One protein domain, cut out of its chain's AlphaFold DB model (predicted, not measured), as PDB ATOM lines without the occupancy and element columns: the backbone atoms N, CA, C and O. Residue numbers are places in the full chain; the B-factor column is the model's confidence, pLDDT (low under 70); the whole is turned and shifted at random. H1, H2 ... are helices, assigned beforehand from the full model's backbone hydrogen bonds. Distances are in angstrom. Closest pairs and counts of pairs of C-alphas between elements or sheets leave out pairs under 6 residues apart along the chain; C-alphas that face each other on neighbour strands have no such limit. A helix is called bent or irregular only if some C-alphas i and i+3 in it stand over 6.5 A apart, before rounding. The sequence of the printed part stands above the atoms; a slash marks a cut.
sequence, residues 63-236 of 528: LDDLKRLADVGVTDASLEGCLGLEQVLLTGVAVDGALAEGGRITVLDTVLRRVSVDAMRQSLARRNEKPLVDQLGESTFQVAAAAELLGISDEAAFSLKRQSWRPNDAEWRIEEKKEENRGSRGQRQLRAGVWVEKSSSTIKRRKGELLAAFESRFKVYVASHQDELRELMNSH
ATOM      1  N   LEU A  63      55.198 -27.931   2.395       96.12
ATOM      2  CA  LEU A  63      53.768 -28.182   2.227       96.12
ATOM      3  C   LEU A  63      53.474 -29.609   1.741       96.12
ATOM      4  O   LEU A  63      52.472 -30.206   2.145       96.12
ATOM      5  N   ASP A  64      54.316 -30.165   0.872       96.69
ATOM      6  CA  ASP A  64      54.141 -31.532   0.377       96.69
ATOM      7  C   ASP A  64      54.422 -32.570   1.468       96.69
ATOM      8  O   ASP A  64      53.673 -33.547   1.592       96.69
ATOM      9  N   ASP A  65      55.404 -32.304   2.331       97.50
ATOM     10  CA  ASP A  65      55.646 -33.100   3.535       97.50
ATOM     11  C   ASP A  65      54.445 -33.051   4.489       97.50
ATOM     12  O   ASP A  65      53.935 -34.096   4.899       97.50
ATOM     13  N   LEU A  66      53.896 -31.863   4.769       97.56
ATOM     14  CA  LEU A  66      52.700 -31.712   5.607       97.56
ATOM     15  C   LEU A  66      51.472 -32.427   5.020       97.56
ATOM     16  O   LEU A  66      50.703 -33.054   5.754       97.56
ATOM     17  N   LYS A  67      51.275 -32.392   3.693       96.69
ATOM     18  CA  LYS A  67      50.196 -33.149   3.026       96.69
ATOM     19  C   LYS A  67      50.347 -34.648   3.247       96.69
ATOM     20  O   LYS A  67      49.336 -35.294   3.552       96.69
ATOM     21  N   ARG A  68      51.575 -35.167   3.112       96.06
ATOM     22  CA  ARG A  68      51.916 -36.572   3.357       96.06
ATOM     23  C   ARG A  68      51.652 -36.940   4.814       96.06
ATOM     24  O   ARG A  68      50.902 -37.886   5.052       96.06
ATOM     25  N   LEU A  69      52.176 -36.166   5.766       96.06
ATOM     26  CA  LEU A  69      51.952 -36.363   7.202       96.06
ATOM     27  C   LEU A  69      50.461 -36.347   7.552       96.06
ATOM     28  O   LEU A  69      49.992 -37.193   8.301       96.06
ATOM     29  N   ALA A  70      49.661 -35.467   6.951       95.62
ATOM     30  CA  ALA A  70      48.221 -35.450   7.195       95.62
ATOM     31  C   ALA A  70      47.487 -36.696   6.654       95.62
ATOM     32  O   ALA A  70      46.419 -37.058   7.159       95.62
ATOM     33  N   ASP A  71      48.023 -37.370   5.630       94.25
ATOM     34  CA  ASP A  71      47.455 -38.625   5.123       94.25
ATOM     35  C   ASP A  71      47.858 -39.832   5.978       94.25
ATOM     36  O   ASP A  71      46.987 -40.644   6.308       94.25
ATOM     37  N   VAL A  72      49.124 -39.925   6.396       94.12
ATOM     38  CA  VAL A  72      49.659 -41.108   7.104       94.12
ATOM     39  C   VAL A  72      49.718 -40.970   8.632       94.12
ATOM     40  O   VAL A  72      49.745 -41.979   9.325       94.12
ATOM     41  N   GLY A  73      49.630 -39.750   9.159       93.38
ATOM     42  CA  GLY A  73      49.883 -39.408  10.563       93.38
ATOM     43  C   GLY A  73      51.366 -39.140  10.840       93.38
ATOM     44  O   GLY A  73      52.230 -39.593  10.095       93.38
ATOM     45  N   VAL A  74      51.660 -38.401  11.912       95.12
ATOM     46  CA  VAL A  74      53.037 -38.169  12.378       95.12
ATOM     47  C   VAL A  74      53.551 -39.397  13.137       95.12
ATOM     48  O   VAL A  74      53.072 -39.725  14.221       95.12
ATOM     49  N   THR A  75      54.526 -40.072  12.537       94.56
ATOM     50  CA  THR A  75      55.302 -41.203  13.072       94.56
ATOM     51  C   THR A  75      56.780 -41.041  12.715       94.56
ATOM     52  O   THR A  75      57.089 -40.364  11.730       94.56
ATOM     53  N   ASP A  76      57.680 -41.718  13.427       95.19
ATOM     54  CA  ASP A  76      59.128 -41.694  13.160       95.19
ATOM     55  C   ASP A  76      59.450 -41.956  11.676       95.19
ATOM     56  O   ASP A  76      60.090 -41.139  11.016       95.19
ATOM     57  N   ALA A  77      58.876 -43.021  11.105       94.00
ATOM     58  CA  ALA A  77      59.057 -43.387   9.695       94.00
ATOM     59  C   ALA A  77      58.500 -42.343   8.705       94.00
ATOM     60  O   ALA A  77      58.979 -42.199   7.579       94.00
ATOM     61  N   SER A  78      57.446 -41.614   9.086       95.25
ATOM     62  CA  SER A  78      56.902 -40.548   8.239       95.25
ATOM     63  C   SER A  78      57.777 -39.288   8.268       95.25
ATOM     64  O   SER A  78      57.952 -38.657   7.222       95.25
ATOM     65  N   LEU A  79      58.363 -38.970   9.430       96.06
ATOM     66  CA  LEU A  79      59.214 -37.801   9.654       96.06
ATOM     67  C   LEU A  79      60.581 -37.943   8.989       96.06
ATOM     68  O   LEU A  79      61.114 -36.961   8.477       96.06
ATOM     69  N   GLU A  80      61.112 -39.163   8.915       94.56
ATOM     70  CA  GLU A  80      62.395 -39.453   8.269       94.56
ATOM     71  C   GLU A  80      62.462 -38.915   6.827       94.56
ATOM     72  O   GLU A  80      63.469 -38.351   6.402       94.56
ATOM     73  N   GLY A  81      61.356 -39.010   6.081       93.25
ATOM     74  CA  GLY A  81      61.280 -38.556   4.690       93.25
ATOM     75  C   GLY A  81      60.746 -37.134   4.483       93.25
ATOM     76  O   GLY A  81      60.277 -36.864   3.374       93.25
ATOM     77  N   CYS A  82      60.741 -36.283   5.516       95.81
ATOM     78  CA  CYS A  82      60.256 -34.896   5.463       95.81
ATOM     79  C   CYS A  82      61.391 -33.885   5.202       95.81
ATOM     80  O   CYS A  82      61.735 -33.067   6.058       95.81
ATOM     81  N   LEU A  83      61.994 -33.970   4.012       94.69
ATOM     82  CA  LEU A  83      63.158 -33.163   3.620       94.69
ATOM     83  C   LEU A  83      62.829 -31.674   3.417       94.69
ATOM     84  O   LEU A  83      63.667 -30.817   3.678       94.69
ATOM     85  N   GLY A  84      61.614 -31.347   2.978       95.50
ATOM     86  CA  GLY A  84      61.177 -29.964   2.796       95.50
ATOM     87  C   GLY A  84      61.014 -29.233   4.128       95.50
ATOM     88  O   GLY A  84      61.404 -28.072   4.247       95.50
ATOM     89  N   LEU A  85      60.486 -29.909   5.155       96.88
ATOM     90  CA  LEU A  85      60.421 -29.359   6.517       96.88
ATOM     91  C   LEU A  85      61.813 -29.214   7.152       96.88
ATOM     92  O   LEU A  85      62.083 -28.202   7.800       96.88
ATOM     93  N   GLU A  86      62.707 -30.184   6.937       95.94
ATOM     94  CA  GLU A  86      64.112 -30.097   7.361       95.94
ATOM     95  C   GLU A  86      64.817 -28.894   6.719       95.94
ATOM     96  O   GLU A  86      65.477 -28.124   7.417       95.94
ATOM     97  N   GLN A  87      64.623 -28.671   5.416       95.25
ATOM     98  CA  GLN A  87      65.232 -27.545   4.710       95.25
ATOM     99  C   GLN A  87      64.780 -26.190   5.275       95.25
ATOM    100  O   GLN A  87      65.598 -25.273   5.393       95.25
ATOM    101  N   VAL A  88      63.505 -26.055   5.663       95.19
ATOM    102  CA  VAL A  88      62.998 -24.840   6.326       95.19
ATOM    103  C   VAL A  88      63.706 -24.604   7.663       95.19
ATOM    104  O   VAL A  88      64.075 -23.466   7.947       95.19
ATOM    105  N   LEU A  89      63.945 -25.654   8.458       96.19
ATOM    106  CA  LEU A  89      64.684 -25.549   9.723       96.19
ATOM    107  C   LEU A  89      66.147 -25.154   9.504       96.19
ATOM    108  O   LEU A  89      66.608 -24.180  10.094       96.19
ATOM    109  N   LEU A  90      66.862 -25.865   8.629       94.88
ATOM    110  CA  LEU A  90      68.273 -25.592   8.335       94.88
ATOM    111  C   LEU A  90      68.477 -24.157   7.841       94.88
ATOM    112  O   LEU A  90      69.334 -23.434   8.351       94.88
ATOM    113  N   THR A  91      67.628 -23.723   6.905       93.25
ATOM    114  CA  THR A  91      67.676 -22.365   6.348       93.25
ATOM    115  C   THR A  91      67.311 -21.316   7.398       93.25
ATOM    116  O   THR A  91      67.981 -20.293   7.502       93.25
ATOM    117  N   GLY A  92      66.262 -21.560   8.187       92.38
ATOM    118  CA  GLY A  92      65.761 -20.595   9.162       92.38
ATOM    119  C   GLY A  92      66.668 -20.401  10.378       92.38
ATOM    120  O   GLY A  92      66.673 -19.316  10.949       92.38
ATOM    121  N   VAL A  93      67.445 -21.420  10.759       95.06
ATOM    122  CA  VAL A  93      68.324 -21.402  11.948       95.06
ATOM    123  C   VAL A  93      69.792 -21.102  11.590       95.06
ATOM    124  O   VAL A  93      70.588 -20.755  12.472       95.06
ATOM    125  N   ALA A  94      70.134 -21.171  10.296       92.75
ATOM    126  CA  ALA A  94      71.487 -21.034   9.756       92.75
ATOM    127  C   ALA A  94      72.468 -22.068  10.343       92.75
ATOM    128  O   ALA A  94      73.552 -21.724  10.814       92.75
ATOM    129  N   VAL A  95      72.059 -23.343  10.352       90.00
ATOM    130  CA  VAL A  95      72.922 -24.473  10.737       90.00
ATOM    131  C   VAL A  95      73.484 -25.115   9.477       90.00
ATOM    132  O   VAL A  95      72.731 -25.546   8.605       90.00
ATOM    133  N   ASP A  96      74.811 -25.197   9.402       87.19
ATOM    134  CA  ASP A  96      75.503 -25.884   8.317       87.19
ATOM    135  C   ASP A  96      75.495 -27.404   8.544       87.19
ATOM    136  O   ASP A  96      75.885 -27.895   9.605       87.19
ATOM    137  N   GLY A  97      75.114 -28.157   7.510       84.81
ATOM    138  CA  GLY A  97      75.138 -29.623   7.507       84.81
ATOM    139  C   GLY A  97      73.771 -30.275   7.726       84.81
ATOM    140  O   GLY A  97      72.861 -29.698   8.310       84.81
ATOM    141  N   ALA A  98      73.617 -31.501   7.223       87.12
ATOM    142  CA  ALA A  98      72.390 -32.274   7.397       87.12
ATOM    143  C   ALA A  98      72.260 -32.788   8.841       87.12
ATOM    144  O   ALA A  98      73.257 -33.147   9.479       87.12
ATOM    145  N   LEU A  99      71.025 -32.876   9.340       89.44
ATOM    146  CA  LEU A  99      70.761 -33.534  10.616       89.44
ATOM    147  C   LEU A  99      71.045 -35.036  10.485       89.44
ATOM    148  O   LEU A  99      70.800 -35.639   9.436       89.44
ATOM    149  N   ALA A 100      71.538 -35.663  11.557       89.94
ATOM    150  CA  ALA A 100      71.575 -37.122  11.610       89.94
ATOM    151  C   ALA A 100      70.145 -37.677  11.470       89.94
ATOM    152  O   ALA A 100      69.199 -37.031  11.913       89.94
ATOM    153  N   GLU A 101      69.971 -38.878  10.917       82.62
ATOM    154  CA  GLU A 101      68.646 -39.473  10.649       82.62
ATOM    155  C   GLU A 101      67.715 -39.460  11.883       82.62
ATOM    156  O   GLU A 101      66.622 -38.895  11.840       82.62
ATOM    157  N   GLY A 102      68.190 -39.952  13.035       89.44
ATOM    158  CA  GLY A 102      67.447 -39.875  14.304       89.44
ATOM    159  C   GLY A 102      67.333 -38.455  14.879       89.44
ATOM    160  O   GLY A 102      66.377 -38.132  15.589       89.44
ATOM    161  N   GLY A 103      68.281 -37.582  14.533       92.88
ATOM    162  CA  GLY A 103      68.255 -36.161  14.866       92.88
ATOM    163  C   GLY A 103      67.113 -35.427  14.168       92.88
ATOM    164  O   GLY A 103      66.362 -34.701  14.813       92.88
ATOM    165  N   ARG A 104      66.916 -35.684  12.871       94.44
ATOM    166  CA  ARG A 104      65.821 -35.122  12.072       94.44
ATOM    167  C   ARG A 104      64.459 -35.452  12.666       94.44
ATOM    168  O   ARG A 104      63.649 -34.547  12.846       94.44
ATOM    169  N   ILE A 105      64.222 -36.725  12.987       95.75
ATOM    170  CA  ILE A 105      62.957 -37.187  13.578       95.75
ATOM    171  C   ILE A 105      62.690 -36.440  14.890       95.75
ATOM    172  O   ILE A 105      61.619 -35.862  15.061       95.75
ATOM    173  N   THR A 106      63.692 -36.386  15.771       96.38
ATOM    174  CA  THR A 106      63.581 -35.739  17.088       96.38
ATOM    175  C   THR A 106      63.297 -34.241  16.970       96.38
ATOM    176  O   THR A 106      62.387 -33.724  17.624       96.38
ATOM    177  N   VAL A 107      64.043 -33.535  16.112       96.62
ATOM    178  CA  VAL A 107      63.875 -32.093  15.892       96.62
ATOM    179  C   VAL A 107      62.498 -31.806  15.289       96.62
ATOM    180  O   VAL A 107      61.762 -30.977  15.824       96.62
ATOM    181  N   LEU A 108      62.108 -32.504  14.218       97.38
ATOM    182  CA  LEU A 108      60.820 -32.273  13.559       97.38
ATOM    183  C   LEU A 108      59.632 -32.573  14.479       97.38
ATOM    184  O   LEU A 108      58.726 -31.745  14.558       97.38
ATOM    185  N   ASP A 109      59.631 -33.704  15.193       97.25
ATOM    186  CA  ASP A 109      58.554 -34.038  16.136       97.25
ATOM    187  C   ASP A 109      58.418 -32.954  17.214       97.25
ATOM    188  O   ASP A 109      57.319 -32.449  17.460       97.25
ATOM    189  N   THR A 110      59.545 -32.516  17.783       97.38
ATOM    190  CA  THR A 110      59.574 -31.465  18.807       97.38
ATOM    191  C   THR A 110      58.969 -30.160  18.291       97.38
ATOM    192  O   THR A 110      58.072 -29.599  18.925       97.38
ATOM    193  N   VAL A 111      59.414 -29.678  17.128       97.38
ATOM    194  CA  VAL A 111      58.945 -28.400  16.571       97.38
ATOM    195  C   VAL A 111      57.476 -28.477  16.163       97.38
ATOM    196  O   VAL A 111      56.691 -27.602  16.536       97.38
ATOM    197  N   LEU A 112      57.065 -29.539  15.461       97.38
ATOM    198  CA  LEU A 112      55.670 -29.727  15.053       97.38
ATOM    199  C   LEU A 112      54.730 -29.772  16.266       97.38
ATOM    200  O   LEU A 112      53.656 -29.162  16.231       97.38
ATOM    201  N   ARG A 113      55.131 -30.442  17.357       97.19
ATOM    202  CA  ARG A 113      54.355 -30.478  18.607       97.19
ATOM    203  C   ARG A 113      54.235 -29.112  19.258       97.19
ATOM    204  O   ARG A 113      53.130 -28.746  19.651       97.19
ATOM    205  N   ARG A 114      55.322 -28.347  19.346       96.56
ATOM    206  CA  ARG A 114      55.297 -27.008  19.955       96.56
ATOM    207  C   ARG A 114      54.414 -26.041  19.174       96.56
ATOM    208  O   ARG A 114      53.503 -25.463  19.760       96.56
ATOM    209  N   VAL A 115      54.583 -25.976  17.850       95.94
ATOM    210  CA  VAL A 115      53.724 -25.171  16.959       95.94
ATOM    211  C   VAL A 115      52.248 -25.535  17.138       95.94
ATOM    212  O   VAL A 115      51.396 -24.653  17.251       95.94
ATOM    213  N   SER A 116      51.946 -26.835  17.205       96.12
ATOM    214  CA  SER A 116      50.581 -27.343  17.384       96.12
ATOM    215  C   SER A 116      49.980 -26.950  18.735       96.12
ATOM    216  O   SER A 116      48.872 -26.416  18.787       96.12
ATOM    217  N   VAL A 117      50.705 -27.197  19.830       95.31
ATOM    218  CA  VAL A 117      50.250 -26.914  21.199       95.31
ATOM    219  C   VAL A 117      50.023 -25.415  21.395       95.31
ATOM    220  O   VAL A 117      48.983 -25.014  21.923       95.31
ATOM    221  N   ASP A 118      50.946 -24.581  20.920       93.62
ATOM    222  CA  ASP A 118      50.821 -23.128  21.020       93.62
ATOM    223  C   ASP A 118      49.606 -22.615  20.246       93.62
ATOM    224  O   ASP A 118      48.820 -21.829  20.780       93.62
ATOM    225  N   ALA A 119      49.387 -23.110  19.024       92.88
ATOM    226  CA  ALA A 119      48.225 -22.738  18.222       92.88
ATOM    227  C   ALA A 119      46.898 -23.126  18.898       92.88
ATOM    228  O   ALA A 119      45.962 -22.323  18.930       92.88
ATOM    229  N   MET A 120      46.814 -24.323  19.488       94.94
ATOM    230  CA  MET A 120      45.621 -24.779  20.215       94.94
ATOM    231  C   MET A 120      45.338 -23.924  21.456       94.94
ATOM    232  O   MET A 120      44.191 -23.543  21.707       94.94
ATOM    233  N   ARG A 121      46.378 -23.569  22.219       93.94
ATOM    234  CA  ARG A 121      46.251 -22.708  23.405       93.94
ATOM    235  C   ARG A 121      45.828 -21.289  23.043       93.94
ATOM    236  O   ARG A 121      44.911 -20.755  23.664       93.94
ATOM    237  N   GLN A 122      46.439 -20.701  22.015       90.62
ATOM    238  CA  GLN A 122      46.068 -19.372  21.519       90.62
ATOM    239  C   GLN A 122      44.627 -19.348  20.999       90.62
ATOM    240  O   GLN A 122      43.862 -18.444  21.333       90.62
ATOM    241  N   SER A 123      44.221 -20.380  20.257       91.06
ATOM    242  CA  SER A 123      42.842 -20.536  19.780       91.06
ATOM    243  C   SER A 123      41.838 -20.574  20.937       91.06
ATOM    244  O   SER A 123      40.781 -19.949  20.885       91.06
ATOM    245  N   LEU A 124      42.169 -21.266  22.032       91.50
ATOM    246  CA  LEU A 124      41.316 -21.285  23.220       91.50
ATOM    247  C   LEU A 124      41.260 -19.954  23.960       91.50
ATOM    248  O   LEU A 124      40.182 -19.595  24.435       91.50
ATOM    249  N   ALA A 125      42.381 -19.241  24.068       88.75
ATOM    250  CA  ALA A 125      42.406 -17.919  24.689       88.75
ATOM    251  C   ALA A 125      41.442 -16.959  23.971       88.75
ATOM    252  O   ALA A 125      40.701 -16.227  24.623       88.75
ATOM    253  N   ARG A 126      41.358 -17.075  22.640       85.62
ATOM    254  CA  ARG A 126      40.504 -16.248  21.778       85.62
ATOM    255  C   ARG A 126      39.060 -16.736  21.637       85.62
ATOM    256  O   ARG A 126      38.251 -16.087  20.985       85.62
ATOM    257  N   ARG A 127      38.674 -17.859  22.255       83.31
ATOM    258  CA  ARG A 127      37.362 -18.505  22.013       83.31
ATOM    259  C   ARG A 127      36.135 -17.641  22.333       83.31
ATOM    260  O   ARG A 127      35.057 -17.927  21.829       83.31
ATOM    261  N   ASN A 128      36.284 -16.658  23.222       78.62
ATOM    262  CA  ASN A 128      35.204 -15.773  23.673       78.62
ATOM    263  C   ASN A 128      35.289 -14.374  23.050       78.62
ATOM    264  O   ASN A 128      34.419 -13.537  23.305       78.62
ATOM    265  N   GLU A 129      36.341 -14.095  22.282       77.62
ATOM    266  CA  GLU A 129      36.464 -12.836  21.567       77.62
ATOM    267  C   GLU A 129      35.364 -12.815  20.502       77.62
ATOM    268  O   GLU A 129      35.190 -13.766  19.737       77.62
ATOM    269  N   LYS A 130      34.528 -11.766  20.509       55.34
ATOM    270  CA  LYS A 130      33.497 -11.620  19.476       55.34
ATOM    271  C   LYS A 130      34.205 -11.608  18.115       55.34
ATOM    272  O   LYS A 130      35.236 -10.946  18.019       55.34
ATOM    273  N   PRO A 131      33.641 -12.239  17.068       51.81
ATOM    274  CA  PRO A 131      34.231 -12.312  15.726       51.81
ATOM    275  C   PRO A 131      34.177 -10.959  14.991       51.81
ATOM    276  O   PRO A 131      33.798 -10.885  13.828       51.81
ATOM    277  N   LEU A 132      34.425  -9.857  15.699       43.59
ATOM    278  CA  LEU A 132      34.017  -8.527  15.277       43.59
ATOM    279  C   LEU A 132      35.047  -7.851  14.377       43.59
ATOM    280  O   LEU A 132      34.623  -7.063  13.546       43.59
ATOM    281  N   VAL A 133      36.328  -8.200  14.460       42.91
ATOM    282  CA  VAL A 133      37.374  -7.846  13.489       42.91
ATOM    283  C   VAL A 133      38.526  -8.822  13.753       42.91
ATOM    284  O   VAL A 133      38.992  -8.851  14.883       42.91
ATOM    285  N   ASP A 134      38.878  -9.694  12.802       46.19
ATOM    286  CA  ASP A 134      40.270 -10.083  12.498       46.19
ATOM    287  C   ASP A 134      40.379 -11.439  11.789       46.19
ATOM    288  O   ASP A 134      40.066 -12.505  12.328       46.19
ATOM    289  N   GLN A 135      40.982 -11.390  10.602       51.66
ATOM    290  CA  GLN A 135      41.539 -12.540   9.886       51.66
ATOM    291  C   GLN A 135      42.571 -13.315  10.748       51.66
ATOM    292  O   GLN A 135      42.765 -14.514  10.543       51.66
ATOM    293  N   LEU A 136      43.165 -12.679  11.774       48.12
ATOM    294  CA  LEU A 136      44.051 -13.312  12.765       48.12
ATOM    295  C   LEU A 136      43.347 -14.315  13.691       48.12
ATOM    296  O   LEU A 136      43.993 -15.226  14.210       48.12
ATOM    297  N   GLY A 137      42.051 -14.141  13.965       53.25
ATOM    298  CA  GLY A 137      41.285 -15.115  14.745       53.25
ATOM    299  C   GLY A 137      41.082 -16.399  13.948       53.25
ATOM    300  O   GLY A 137      41.277 -17.494  14.465       53.25
ATOM    301  N   GLU A 138      40.759 -16.268  12.661       61.44
ATOM    302  CA  GLU A 138      40.523 -17.413  11.784       61.44
ATOM    303  C   GLU A 138      41.810 -18.216  11.520       61.44
ATOM    304  O   GLU A 138      41.756 -19.446  11.470       61.44
ATOM    305  N   SER A 139      42.978 -17.563  11.459       76.88
ATOM    306  CA  SER A 139      44.254 -18.243  11.203       76.88
ATOM    307  C   SER A 139      44.689 -19.184  12.339       76.88
ATOM    308  O   SER A 139      45.124 -20.303  12.064       76.88
ATOM    309  N   THR A 140      44.518 -18.822  13.617       88.50
ATOM    310  CA  THR A 140      44.944 -19.691  14.736       88.50
ATOM    311  C   THR A 140      44.087 -20.953  14.853       88.50
ATOM    312  O   THR A 140      44.636 -22.049  15.008       88.50
ATOM    313  N   PHE A 141      42.764 -20.838  14.673       93.00
ATOM    314  CA  PHE A 141      41.865 -21.999  14.624       93.00
ATOM    315  C   PHE A 141      42.162 -22.910  13.425       93.00
ATOM    316  O   PHE A 141      42.068 -24.134  13.551       93.00
ATOM    317  N   GLN A 142      42.553 -22.347  12.276       94.50
ATOM    318  CA  GLN A 142      42.979 -23.131  11.114       94.50
ATOM    319  C   GLN A 142      44.268 -23.917  11.391       94.50
ATOM    320  O   GLN A 142      44.337 -25.100  11.052       94.50
ATOM    321  N   VAL A 143      45.256 -23.311  12.059       95.31
ATOM    322  CA  VAL A 143      46.492 -24.006  12.462       95.31
ATOM    323  C   VAL A 143      46.188 -25.119  13.473       95.31
ATOM    324  O   VAL A 143      46.688 -26.233  13.324       95.31
ATOM    325  N   ALA A 144      45.322 -24.867  14.460       96.31
ATOM    326  CA  ALA A 144      44.891 -25.891  15.414       96.31
ATOM    327  C   ALA A 144      44.150 -27.055  14.722       96.31
ATOM    328  O   ALA A 144      44.400 -28.223  15.019       96.31
ATOM    329  N   ALA A 145      43.296 -26.760  13.737       96.19
ATOM    330  CA  ALA A 145      42.653 -27.781  12.913       96.19
ATOM    331  C   ALA A 145      43.671 -28.587  12.088       96.19
ATOM    332  O   ALA A 145      43.548 -29.806  11.962       96.19
ATOM    333  N   ALA A 146      44.686 -27.929  11.531       96.94
ATOM    334  CA  ALA A 146      45.752 -28.594  10.794       96.94
ATOM    335  C   ALA A 146      46.592 -29.516  11.690       96.94
ATOM    336  O   ALA A 146      46.913 -30.625  11.270       96.94
ATOM    337  N   ALA A 147      46.872 -29.126  12.934       97.00
ATOM    338  CA  ALA A 147      47.544 -29.989  13.903       97.00
ATOM    339  C   ALA A 147      46.774 -31.303  14.148       97.00
ATOM    340  O   ALA A 147      47.357 -32.390  14.086       97.00
ATOM    341  N   GLU A 148      45.444 -31.233  14.293       96.25
ATOM    342  CA  GLU A 148      44.601 -32.432  14.386       96.25
ATOM    343  C   GLU A 148      44.680 -33.296  13.117       96.25
ATOM    344  O   GLU A 148      44.698 -34.523  13.214       96.25
ATOM    345  N   LEU A 149      44.789 -32.690  11.924       96.25
ATOM    346  CA  LEU A 149      44.998 -33.429  10.669       96.25
ATOM    347  C   LEU A 149      46.326 -34.192  10.642       96.25
ATOM    348  O   LEU A 149      46.372 -35.287  10.073       96.25
ATOM    349  N   LEU A 150      47.373 -33.640  11.256       96.12
ATOM    350  CA  LEU A 150      48.680 -34.288  11.421       96.12
ATOM    351  C   LEU A 150      48.654 -35.388  12.497       96.12
ATOM    352  O   LEU A 150      49.521 -36.259  12.518       96.12
ATOM    353  N   GLY A 151      47.635 -35.394  13.361       94.38
ATOM    354  CA  GLY A 151      47.519 -36.321  14.488       94.38
ATOM    355  C   GLY A 151      48.252 -35.832  15.735       94.38
ATOM    356  O   GLY A 151      48.535 -36.624  16.631       94.38
ATOM    357  N   ILE A 152      48.559 -34.537  15.797       95.12
ATOM    358  CA  ILE A 152      49.159 -33.886  16.958       95.12
ATOM    359  C   ILE A 152      48.045 -33.153  17.700       95.12
ATOM    360  O   ILE A 152      47.458 -32.211  17.172       95.12
ATOM    361  N   SER A 153      47.749 -33.577  18.927       92.62
ATOM    362  CA  SER A 153      46.680 -32.978  19.726       92.62
ATOM    363  C   SER A 153      47.114 -32.680  21.157       92.62
ATOM    364  O   SER A 153      47.797 -33.484  21.793       92.62
ATOM    365  N   ASP A 154      46.679 -31.528  21.666       93.44
ATOM    366  CA  ASP A 154      46.604 -31.220  23.091       93.44
ATOM    367  C   ASP A 154      45.194 -31.586  23.573       93.44
ATOM    368  O   ASP A 154      44.225 -30.864  23.339       93.44
ATOM    369  N   GLU A 155      45.055 -32.736  24.232       90.38
ATOM    370  CA  GLU A 155      43.741 -33.269  24.608       90.38
ATOM    371  C   GLU A 155      43.005 -32.422  25.639       90.38
ATOM    372  O   GLU A 155      41.770 -32.399  25.649       90.38
ATOM    373  N   ALA A 156      43.740 -31.711  26.498       90.50
ATOM    374  CA  ALA A 156      43.126 -30.780  27.430       90.50
ATOM    375  C   ALA A 156      42.511 -29.615  26.649       90.50
ATOM    376  O   ALA A 156      41.342 -29.269  26.860       90.50
ATOM    377  N   ALA A 157      43.261 -29.068  25.689       91.31
ATOM    378  CA  ALA A 157      42.781 -27.981  24.854       91.31
ATOM    379  C   ALA A 157      41.607 -28.414  23.953       91.31
ATOM    380  O   ALA A 157      40.559 -27.760  23.903       91.31
ATOM    381  N   PHE A 158      41.746 -29.566  23.304       91.19
ATOM    382  CA  PHE A 158      40.719 -30.153  22.454       91.19
ATOM    383  C   PHE A 158      39.421 -30.407  23.225       91.19
ATOM    384  O   PHE A 158      38.343 -30.019  22.774       91.19
ATOM    385  N   SER A 159      39.511 -30.988  24.426       88.62
ATOM    386  CA  SER A 159      38.346 -31.246  25.279       88.62
ATOM    387  C   SER A 159      37.603 -29.960  25.641       88.62
ATOM    388  O   SER A 159      36.371 -29.933  25.614       88.62
ATOM    389  N   LEU A 160      38.330 -28.875  25.929       89.81
ATOM    390  CA  LEU A 160      37.737 -27.566  26.209       89.81
ATOM    391  C   LEU A 160      37.053 -26.961  24.976       89.81
ATOM    392  O   LEU A 160      35.923 -26.480  25.093       89.81
ATOM    393  N   LYS A 161      37.689 -26.998  23.794       91.00
ATOM    394  CA  LYS A 161      37.068 -26.499  22.552       91.00
ATOM    395  C   LYS A 161      35.831 -27.329  22.205       91.00
ATOM    396  O   LYS A 161      34.774 -26.764  21.924       91.00
ATOM    397  N   ARG A 162      35.912 -28.655  22.334       87.12
ATOM    398  CA  ARG A 162      34.789 -29.573  22.099       87.12
ATOM    399  C   ARG A 162      33.578 -29.268  22.976       87.12
ATOM    400  O   ARG A 162      32.451 -29.349  22.507       87.12
ATOM    401  N   GLN A 163      33.764 -28.913  24.247       85.19
ATOM    402  CA  GLN A 163      32.625 -28.593  25.119       85.19
ATOM    403  C   GLN A 163      31.795 -27.412  24.598       85.19
ATOM    404  O   GLN A 163      30.576 -27.417  24.772       85.19
ATOM    405  N   SER A 164      32.444 -26.445  23.942       80.12
ATOM    406  CA  SER A 164      31.783 -25.279  23.345       80.12
ATOM    407  C   SER A 164      31.092 -25.577  22.011       80.12
ATOM    408  O   SER A 164      30.116 -24.914  21.672       80.12
ATOM    409  N   TRP A 165      31.542 -26.606  21.288       76.50
ATOM    410  CA  TRP A 165      31.007 -26.982  19.983       76.50
ATOM    411  C   TRP A 165      30.497 -28.421  20.003       76.50
ATOM    412  O   TRP A 165      31.260 -29.380  19.910       76.50
ATOM    413  N   ARG A 166      29.176 -28.575  20.126       65.88
ATOM    414  CA  ARG A 166      28.506 -29.875  20.045       65.88
ATOM    415  C   ARG A 166      27.810 -30.002  18.695       65.88
ATOM    416  O   ARG A 166      26.646 -29.610  18.589       65.88
ATOM    417  N   PRO A 167      28.477 -30.536  17.659       61.34
ATOM    418  CA  PRO A 167      27.778 -30.846  16.428       61.34
ATOM    419  C   PRO A 167      26.710 -31.892  16.757       61.34
ATOM    420  O   PRO A 167      26.977 -32.894  17.419       61.34
ATOM    421  N   ASN A 168      25.477 -31.673  16.301       63.53
ATOM    422  CA  ASN A 168      24.381 -32.631  16.478       63.53
ATOM    423  C   ASN A 168      24.517 -33.840  15.518       63.53
ATOM    424  O   ASN A 168      23.526 -34.465  15.148       63.53
ATOM    425  N   ASP A 169      25.747 -34.129  15.086       66.25
ATOM    426  CA  ASP A 169      26.099 -35.052  14.017       66.25
ATOM    427  C   ASP A 169      26.202 -36.489  14.553       66.25
ATOM    428  O   ASP A 169      26.824 -36.758  15.587       66.25
ATOM    429  N   ALA A 170      25.570 -37.423  13.845       74.44
ATOM    430  CA  ALA A 170      25.618 -38.843  14.160       74.44
ATOM    431  C   ALA A 170      27.039 -39.419  14.020       74.44
ATOM    432  O   ALA A 170      27.400 -40.296  14.807       74.44
ATOM    433  N   GLU A 171      27.858 -38.898  13.091       67.56
ATOM    434  CA  GLU A 171      29.264 -39.300  12.923       67.56
ATOM    435  C   GLU A 171      30.067 -39.034  14.203       67.56
ATOM    436  O   GLU A 171      30.825 -39.892  14.662       67.56
ATOM    437  N   TRP A 172      29.832 -37.886  14.845       70.56
ATOM    438  CA  TRP A 172      30.532 -37.502  16.070       70.56
ATOM    439  C   TRP A 172      30.224 -38.447  17.241       70.56
ATOM    440  O   TRP A 172      31.122 -38.871  17.964       70.56
ATOM    441  N   ARG A 173      28.957 -38.855  17.394       73.75
ATOM    442  CA  ARG A 173      28.532 -39.789  18.459       73.75
ATOM    443  C   ARG A 173      29.095 -41.198  18.288       73.75
ATOM    444  O   ARG A 173      29.174 -41.942  19.264       73.75
ATOM    445  N   ILE A 174      29.413 -41.593  17.056       71.56
ATOM    446  CA  ILE A 174      30.051 -42.880  16.764       71.56
ATOM    447  C   ILE A 174      31.537 -42.808  17.118       71.56
ATOM    448  O   ILE A 174      32.048 -43.729  17.753       71.56
ATOM    449  N   GLU A 175      32.218 -41.715  16.773       66.44
ATOM    450  CA  GLU A 175      33.633 -41.538  17.119       66.44
ATOM    451  C   GLU A 175      33.877 -41.322  18.617       66.44
ATOM    452  O   GLU A 175      34.862 -41.839  19.137       66.44
ATOM    453  N   GLU A 176      32.979 -40.646  19.345       66.38
ATOM    454  CA  GLU A 176      33.086 -40.501  20.810       66.38
ATOM    455  C   GLU A 176      33.113 -41.841  21.558       66.38
ATOM    456  O   GLU A 176      33.602 -41.903  22.682       66.38
ATOM    457  N   LYS A 177      32.590 -42.911  20.948       70.06
ATOM    458  CA  LYS A 177      32.557 -44.251  21.544       70.06
ATOM    459  C   LYS A 177      33.840 -45.050  21.321       70.06
ATOM    460  O   LYS A 177      33.951 -46.142  21.872       70.06
ATOM    461  N   LYS A 178      34.782 -44.560  20.508       67.25
ATOM    462  CA  LYS A 178      36.055 -45.248  20.264       67.25
ATOM    463  C   LYS A 178      37.092 -44.780  21.282       67.25
ATOM    464  O   LYS A 178      37.337 -43.582  21.395       67.25
ATOM    465  N   GLU A 179      37.718 -45.726  21.982       52.91
ATOM    466  CA  GLU A 179      38.782 -45.446  22.963       52.91
ATOM    467  C   GLU A 179      39.993 -44.743  22.326       52.91
ATOM    468  O   GLU A 179      40.616 -43.891  22.953       52.91
ATOM    469  N   GLU A 180      40.273 -45.022  21.050       56.22
ATOM    470  CA  GLU A 180      41.385 -44.437  20.300       56.22
ATOM    471  C   GLU A 180      40.870 -43.612  19.115       56.22
ATOM    472  O   GLU A 180      40.819 -44.045  17.961       56.22
ATOM    473  N   ASN A 181      40.465 -42.376  19.388       58.00
ATOM    474  CA  ASN A 181      39.969 -41.449  18.368       58.00
ATOM    475  C   ASN A 181      41.087 -40.657  17.651       58.00
ATOM    476  O   ASN A 181      40.835 -39.564  17.147       58.00
ATOM    477  N   ARG A 182      42.321 -41.182  17.611       62.50
ATOM    478  CA  ARG A 182      43.524 -40.443  17.170       62.50
ATOM    479  C   ARG A 182      44.125 -40.912  15.843       62.50
ATOM    480  O   ARG A 182      44.873 -40.169  15.214       62.50
ATOM    481  N   GLY A 183      43.833 -42.140  15.417       71.56
ATOM    482  CA  GLY A 183      44.688 -42.836  14.449       71.56
ATOM    483  C   GLY A 183      44.256 -42.730  12.989       71.56
ATOM    484  O   GLY A 183      45.096 -42.601  12.101       71.56
ATOM    485  N   SER A 184      42.954 -42.785  12.701       88.06
ATOM    486  CA  SER A 184      42.497 -42.824  11.307       88.06
ATOM    487  C   SER A 184      42.397 -41.431  10.683       88.06
ATOM    488  O   SER A 184      42.091 -40.438  11.344       88.06
ATOM    489  N   ARG A 185      42.571 -41.360   9.360       90.06
ATOM    490  CA  ARG A 185      42.384 -40.121   8.591       90.06
ATOM    491  C   ARG A 185      41.005 -39.486   8.822       90.06
ATOM    492  O   ARG A 185      40.912 -38.268   8.927       90.06
ATOM    493  N   GLY A 186      39.947 -40.298   8.910       88.38
ATOM    494  CA  GLY A 186      38.582 -39.819   9.158       88.38
ATOM    495  C   GLY A 186      38.417 -39.206  10.552       88.38
ATOM    496  O   GLY A 186      37.857 -38.123  10.684       88.38
ATOM    497  N   GLN A 187      38.993 -39.840  11.577       88.94
ATOM    498  CA  GLN A 187      39.003 -39.314  12.946       88.94
ATOM    499  C   GLN A 187      39.727 -37.975  13.045       88.94
ATOM    500  O   GLN A 187      39.188 -37.023  13.604       88.94
ATOM    501  N   ARG A 188      40.911 -37.871  12.436       92.31
ATOM    502  CA  ARG A 188      41.673 -36.618  12.385       92.31
ATOM    503  C   ARG A 188      40.895 -35.493  11.697       92.31
ATOM    504  O   ARG A 188      40.881 -34.368  12.182       92.31
ATOM    505  N   GLN A 189      40.174 -35.795  10.613       92.38
ATOM    506  CA  GLN A 189      39.301 -34.825   9.936       92.38
ATOM    507  C   GLN A 189      38.127 -34.370  10.806       92.38
ATOM    508  O   GLN A 189      37.787 -33.189  10.798       92.38
ATOM    509  N   LEU A 190      37.515 -35.285  11.558       89.88
ATOM    510  CA  LEU A 190      36.440 -34.952  12.490       89.88
ATOM    511  C   LEU A 190      36.948 -34.065  13.632       89.88
ATOM    512  O   LEU A 190      36.325 -33.050  13.935       89.88
ATOM    513  N   ARG A 191      38.109 -34.391  14.213       92.12
ATOM    514  CA  ARG A 191      38.750 -33.581  15.262       92.12
ATOM    515  C   ARG A 191      39.144 -32.193  14.754       92.12
ATOM    516  O   ARG A 191      38.829 -31.199  15.396       92.12
ATOM    517  N   ALA A 192      39.724 -32.099  13.560       93.75
ATOM    518  CA  ALA A 192      40.003 -30.819  12.910       93.75
ATOM    519  C   ALA A 192      38.733 -29.967  12.713       93.75
ATOM    520  O   ALA A 192      38.765 -28.748  12.882       93.75
ATOM    521  N   GLY A 193      37.596 -30.614  12.430       92.06
ATOM    522  CA  GLY A 193      36.277 -29.984  12.337       92.06
ATOM    523  C   GLY A 193      35.869 -29.204  13.583       92.06
ATOM    524  O   GLY A 193      35.224 -28.166  13.455       92.06
ATOM    525  N   VAL A 194      36.309 -29.643  14.767       91.62
ATOM    526  CA  VAL A 194      36.008 -29.001  16.058       91.62
ATOM    527  C   VAL A 194      36.630 -27.622  16.194       91.62
ATOM    528  O   VAL A 194      36.016 -26.718  16.763       91.62
ATOM    529  N   TRP A 195      37.829 -27.431  15.654       93.25
ATOM    530  CA  TRP A 195      38.543 -26.167  15.782       93.25
ATOM    531  C   TRP A 195      37.954 -25.069  14.894       93.25
ATOM    532  O   TRP A 195      37.821 -23.941  15.354       93.25
ATOM    533  N   VAL A 196      37.536 -25.404  13.670       91.88
ATOM    534  CA  VAL A 196      36.961 -24.442  12.702       91.88
ATOM    535  C   VAL A 196      35.436 -24.526  12.572       91.88
ATOM    536  O   VAL A 196      34.845 -23.871  11.713       91.88
ATOM    537  N   GLU A 197      34.798 -25.351  13.400       90.81
ATOM    538  CA  GLU A 197      33.347 -25.537  13.474       90.81
ATOM    539  C   GLU A 197      32.721 -25.978  12.138       90.81
ATOM    540  O   GLU A 197      31.672 -25.489  11.707       90.81
ATOM    541  N   LYS A 198      33.381 -26.923  11.454       89.06
ATOM    542  CA  LYS A 198      32.971 -27.464  10.145       89.06
ATOM    543  C   LYS A 198      32.858 -28.990  10.161       89.06
ATOM    544  O   LYS A 198      33.485 -29.673  10.960       89.06
ATOM    545  N   SER A 199      32.096 -29.536   9.211       86.88
ATOM    546  CA  SER A 199      31.987 -30.984   8.990       86.88
ATOM    547  C   SER A 199      33.298 -31.608   8.489       86.88
ATOM    548  O   SER A 199      34.080 -30.955   7.791       86.88
ATOM    549  N   SER A 200      33.479 -32.910   8.725       87.31
ATOM    550  CA  SER A 200      34.589 -33.724   8.192       87.31
ATOM    551  C   SER A 200      34.758 -33.583   6.670       87.31
ATOM    552  O   SER A 200      35.868 -33.416   6.157       87.31
ATOM    553  N   SER A 201      33.647 -33.565   5.929       84.88
ATOM    554  CA  SER A 201      33.616 -33.367   4.475       84.88
ATOM    555  C   SER A 201      34.125 -31.987   4.042       84.88
ATOM    556  O   SER A 201      34.792 -31.857   3.012       84.88
ATOM    557  N   THR A 202      33.855 -30.950   4.833       87.00
ATOM    558  CA  THR A 202      34.367 -29.597   4.593       87.00
ATOM    559  C   THR A 202      35.851 -29.515   4.916       87.00
ATOM    560  O   THR A 202      36.606 -28.970   4.114       87.00
ATOM    561  N   ILE A 203      36.298 -30.148   6.003       92.69
ATOM    562  CA  ILE A 203      37.725 -30.278   6.320       92.69
ATOM    563  C   ILE A 203      38.480 -30.987   5.197       92.69
ATOM    564  O   ILE A 203      39.538 -30.526   4.777       92.69
ATOM    565  N   LYS A 204      37.924 -32.067   4.635       90.62
ATOM    566  CA  LYS A 204      38.527 -32.761   3.490       90.62
ATOM    567  C   LYS A 204      38.739 -31.825   2.293       90.62
ATOM    568  O   LYS A 204      39.788 -31.908   1.658       90.62
ATOM    569  N   ARG A 205      37.777 -30.938   2.001       89.81
ATOM    570  CA  ARG A 205      37.880 -29.934   0.922       89.81
ATOM    571  C   ARG A 205      38.891 -28.828   1.242       89.81
ATOM    572  O   ARG A 205      39.617 -28.415   0.346       89.81
ATOM    573  N   ARG A 206      38.981 -28.402   2.507       92.44
ATOM    574  CA  ARG A 206      39.898 -27.347   2.982       92.44
ATOM    575  C   ARG A 206      41.277 -27.855   3.426       92.44
ATOM    576  O   ARG A 206      42.088 -27.063   3.882       92.44
ATOM    577  N   LYS A 207      41.591 -29.152   3.279       94.94
ATOM    578  CA  LYS A 207      42.858 -29.750   3.755       94.94
ATOM    579  C   LYS A 207      44.090 -28.945   3.314       94.94
ATOM    580  O   LYS A 207      44.967 -28.702   4.130       94.94
ATOM    581  N   GLY A 208      44.162 -28.547   2.041       91.06
ATOM    582  CA  GLY A 208      45.313 -27.803   1.510       91.06
ATOM    583  C   GLY A 208      45.491 -26.424   2.149       91.06
ATOM    584  O   GLY A 208      46.607 -26.061   2.494       91.06
ATOM    585  N   GLU A 209      44.389 -25.705   2.361       91.38
ATOM    586  CA  GLU A 209      44.364 -24.388   3.007       91.38
ATOM    587  C   GLU A 209      44.827 -24.473   4.468       91.38
ATOM    588  O   GLU A 209      45.724 -23.744   4.879       91.38
ATOM    589  N   LEU A 210      44.284 -25.432   5.229       94.88
ATOM    590  CA  LEU A 210      44.656 -25.643   6.632       94.88
ATOM    591  C   LEU A 210      46.152 -25.968   6.778       94.88
ATOM    592  O   LEU A 210      46.826 -25.436   7.657       94.88
ATOM    593  N   LEU A 211      46.691 -26.817   5.900       96.38
ATOM    594  CA  LEU A 211      48.113 -27.168   5.931       96.38
ATOM    595  C   LEU A 211      49.020 -26.009   5.498       96.38
ATOM    596  O   LEU A 211      50.111 -25.885   6.044       96.38
ATOM    597  N   ALA A 212      48.576 -25.142   4.585       91.88
ATOM    598  CA  ALA A 212      49.310 -23.928   4.225       91.88
ATOM    599  C   ALA A 212      49.348 -22.912   5.386       91.88
ATOM    600  O   ALA A 212      50.384 -22.292   5.637       91.88
ATOM    601  N   ALA A 213      48.252 -22.791   6.146       90.62
ATOM    602  CA  ALA A 213      48.233 -21.996   7.373       90.62
ATOM    603  C   ALA A 213      49.226 -22.550   8.411       90.62
ATOM    604  O   ALA A 213      50.000 -21.796   9.004       90.62
ATOM    605  N   PHE A 214      49.268 -23.877   8.582       95.81
ATOM    606  CA  PHE A 214      50.233 -24.530   9.468       95.81
ATOM    607  C   PHE A 214      51.682 -24.318   9.015       95.81
ATOM    608  O   PHE A 214      52.527 -23.986   9.841       95.81
ATOM    609  N   GLU A 215      51.978 -24.462   7.720       95.56
ATOM    610  CA  GLU A 215      53.310 -24.197   7.158       95.56
ATOM    611  C   GLU A 215      53.764 -22.759   7.437       95.56
ATOM    612  O   GLU A 215      54.899 -22.528   7.856       95.56
ATOM    613  N   SER A 216      52.867 -21.791   7.246       89.38
ATOM    614  CA  SER A 216      53.148 -20.379   7.513       89.38
ATOM    615  C   SER A 216      53.479 -20.163   8.990       89.38
ATOM    616  O   SER A 216      54.503 -19.561   9.317       89.38
ATOM    617  N   ARG A 217      52.688 -20.749   9.902       92.44
ATOM    618  CA  ARG A 217      52.958 -20.679  11.344       92.44
ATOM    619  C   ARG A 217      54.251 -21.394  11.739       92.44
ATOM    620  O   ARG A 217      54.964 -20.900  12.608       92.44
ATOM    621  N   PHE A 218      54.565 -22.518  11.101       95.75
ATOM    622  CA  PHE A 218      55.817 -23.243  11.297       95.75
ATOM    623  C   PHE A 218      57.020 -22.367  10.927       95.75
ATOM    624  O   PHE A 218      57.931 -22.224  11.737       95.75
ATOM    625  N   LYS A 219      56.998 -21.702   9.764       92.38
ATOM    626  CA  LYS A 219      58.064 -20.771   9.343       92.38
ATOM    627  C   LYS A 219      58.248 -19.615  10.330       92.38
ATOM    628  O   LYS A 219      59.381 -19.312  10.692       92.38
ATOM    629  N   VAL A 220      57.149 -19.020  10.804       87.75
ATOM    630  CA  VAL A 220      57.187 -17.965  11.836       87.75
ATOM    631  C   VAL A 220      57.818 -18.484  13.128       87.75
ATOM    632  O   VAL A 220      58.697 -17.830  13.679       87.75
ATOM    633  N   TYR A 221      57.427 -19.678  13.587       93.00
ATOM    634  CA  TYR A 221      58.007 -20.289  14.785       93.00
ATOM    635  C   TYR A 221      59.518 -20.504  14.638       93.00
ATOM    636  O   TYR A 221      60.262 -20.193  15.566       93.00
ATOM    637  N   VAL A 222      59.976 -20.989  13.478       94.12
ATOM    638  CA  VAL A 222      61.407 -21.185  13.204       94.12
ATOM    639  C   VAL A 222      62.172 -19.862  13.246       94.12
ATOM    640  O   VAL A 222      63.228 -19.790  13.870       94.12
ATOM    641  N   ALA A 223      61.623 -18.809  12.638       89.62
ATOM    642  CA  ALA A 223      62.240 -17.484  12.639       89.62
ATOM    643  C   ALA A 223      62.303 -16.858  14.044       89.62
ATOM    644  O   ALA A 223      63.293 -16.215  14.377       89.62
ATOM    645  N   SER A 224      61.285 -17.064  14.886       88.00
ATOM    646  CA  SER A 224      61.222 -16.452  16.220       88.00
ATOM    647  C   SER A 224      61.919 -17.254  17.331       88.00
ATOM    648  O   SER A 224      62.038 -16.749  18.442       88.00
ATOM    649  N   HIS A 225      62.350 -18.495  17.069       94.81
ATOM    650  CA  HIS A 225      63.002 -19.378  18.056       94.81
ATOM    651  C   HIS A 225      64.378 -19.869  17.585       94.81
ATOM    652  O   HIS A 225      64.791 -20.981  17.913       94.81
ATOM    653  N   GLN A 226      65.102 -19.061  16.802       95.44
ATOM    654  CA  GLN A 226      66.373 -19.470  16.196       95.44
ATOM    655  C   GLN A 226      67.391 -19.997  17.211       95.44
ATOM    656  O   GLN A 226      67.995 -21.032  16.961       95.44
ATOM    657  N   ASP A 227      67.585 -19.329  18.349       94.75
ATOM    658  CA  ASP A 227      68.613 -19.731  19.317       94.75
ATOM    659  C   ASP A 227      68.290 -21.070  19.987       94.75
ATOM    660  O   ASP A 227      69.147 -21.952  20.057       94.75
ATOM    661  N   GLU A 228      67.034 -21.258  20.395       96.00
ATOM    662  CA  GLU A 228      66.562 -22.514  20.983       96.00
ATOM    663  C   GLU A 228      66.638 -23.666  19.971       96.00
ATOM    664  O   GLU A 228      67.095 -24.765  20.287       96.00
ATOM    665  N   LEU A 229      66.227 -23.411  18.726       96.38
ATOM    666  CA  LEU A 229      66.310 -24.402  17.659       96.38
ATOM    667  C   LEU A 229      67.753 -24.705  17.276       96.38
ATOM    668  O   LEU A 229      68.056 -25.853  16.970       96.38
ATOM    669  N   ARG A 230      68.656 -23.723  17.330       95.88
ATOM    670  CA  ARG A 230      70.085 -23.929  17.081       95.88
ATOM    671  C   ARG A 230      70.688 -24.840  18.135       95.88
ATOM    672  O   ARG A 230      71.421 -25.758  17.780       95.88
ATOM    673  N   GLU A 231      70.366 -24.626  19.407       95.06
ATOM    674  CA  GLU A 231      70.795 -25.506  20.496       95.06
ATOM    675  C   GLU A 231      70.256 -26.931  20.305       95.06
ATOM    676  O   GLU A 231      71.031 -27.894  20.310       95.06
ATOM    677  N   LEU A 232      68.952 -27.061  20.033       95.25
ATOM    678  CA  LEU A 232      68.309 -28.345  19.762       95.25
ATOM    679  C   LEU A 232      68.961 -29.058  18.568       95.25
ATOM    680  O   LEU A 232      69.341 -30.221  18.679       95.25
ATOM    681  N   MET A 233      69.146 -28.370  17.443       94.75
ATOM    682  CA  MET A 233      69.739 -28.936  16.232       94.75
ATOM    683  C   MET A 233      71.204 -29.314  16.438       94.75
ATOM    684  O   MET A 233      71.585 -30.417  16.060       94.75
ATOM    685  N   ASN A 234      72.009 -28.476  17.098       92.56
ATOM    686  CA  ASN A 234      73.423 -28.756  17.373       92.56
ATOM    687  C   ASN A 234      73.625 -30.011  18.231       92.56
ATOM    688  O   ASN A 234      74.609 -30.723  18.039       92.56
ATOM    689  N   SER A 235      72.684 -30.327  19.127       91.69
ATOM    690  CA  SER A 235      72.709 -31.584  19.894       91.69
ATOM    691  C   SER A 235      72.487 -32.842  19.031       91.69
ATOM    692  O   SER A 235      72.756 -33.959  19.474       91.69
ATOM    693  N   HIS A 236      72.044 -32.658  17.783       91.00
ATOM    694  CA  HIS A 236      71.628 -33.698  16.842       91.00
ATOM    695  C   HIS A 236      72.326 -33.631  15.468       91.00
ATOM    696  O   HIS A 236      72.024 -34.443  14.583       91.00
TER     697      HIS A 236
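What this domain is: This is residues 63 to 236 of the 528 residues of an uncharacterized protein of Streptomyces scabiei (strain 87.22) (UniProt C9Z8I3). Two long helices, H4 and H9, cross near Val 115 and Phe 218, and shorter helices fill both sides of the crossing. On one side H5 packs on both, with H8 antiparallel beside it; on the other, H3 packs on both, with H2 and H10 on the first part of H4, while H1 packs on H5 and H9. H7 lies at the far end near H8, and residues 130 to 136, of which 135 to 136 belong to H5, stick out. The printed part has 174 residues, ten named helices, H1 to H10 in chain order, and no named strand: all helix. It is compact, with a radius of gyration of the C-alphas of 16.3 A and spans of 52, 36 and 27 A.

How they stand to each other: H4, residues 101 to 125, is the hub, touching six helices. It forms a helical hairpin with H5, residues 135 to 150, at a steep tilt of 44 degrees, the closest C-alphas being Met 120 and Ala 144 at 5.0 A. H5 touches H8, residues 185 to 196, at a shallow tilt of 18 degrees, opposite ways, with C-alphas 145 and 192 closest at 4.0 A. H9, residues 200 to 224, touches H5 with residues 207 to 217 alone, about perpendicular at 76 degrees, closest at C-alphas 143 and 214, 4.8 A. H1, residues 63 to 72, touches H9, closest at C-alphas 63 and 215, 6.4 A. H2, residues 76 to 80, touches H4, closest at C-alphas 79 and 105, 5.5 A. H3, residues 83 to 93, touches H10, residues 226 to 234, with C-alphas 93 and 226 at 5.1 A. H6, residues 155 to 164, touches H4, closest at C-alphas 157 and 120, 6.3 A. H7, residues 170 to 175, touches no helix. Helix packing is mostly crossed, but only just: of the 12 pairs of helices that touch and have a tilt, leaving out those that touch only at the corner or only at their ends, 4 are at a shallow tilt. Every O i to N i+4 pair is within hydrogen-bond range in H1, H2, H3, H4, H7 and H10; in H5 it is 10 of 12, H6 5 of 6, H8 5 of 8 and H9 19 of 21.

Where its parts are: H1 begins at C-alpha 63 (53.768, -28.182, 2.227). H4 is 36.7 A long and H5 22.9 A. H9, 32.7 A, is irregular, with C-alphas 205 and 208 7.8 A apart and a kink of 62 degrees near residue 207. H10 ends at C-alpha 234 (73.423, -28.756, 17.373).

The domain as a whole: The C-alphas farthest apart, of Asp 96 and Asn 168, are 52.2 A apart. The printed part has no cut and no long link. Mean pLDDT of the printed part is 87.5; 21 residues are under 70, among them 130 to 138 and 178 to 182.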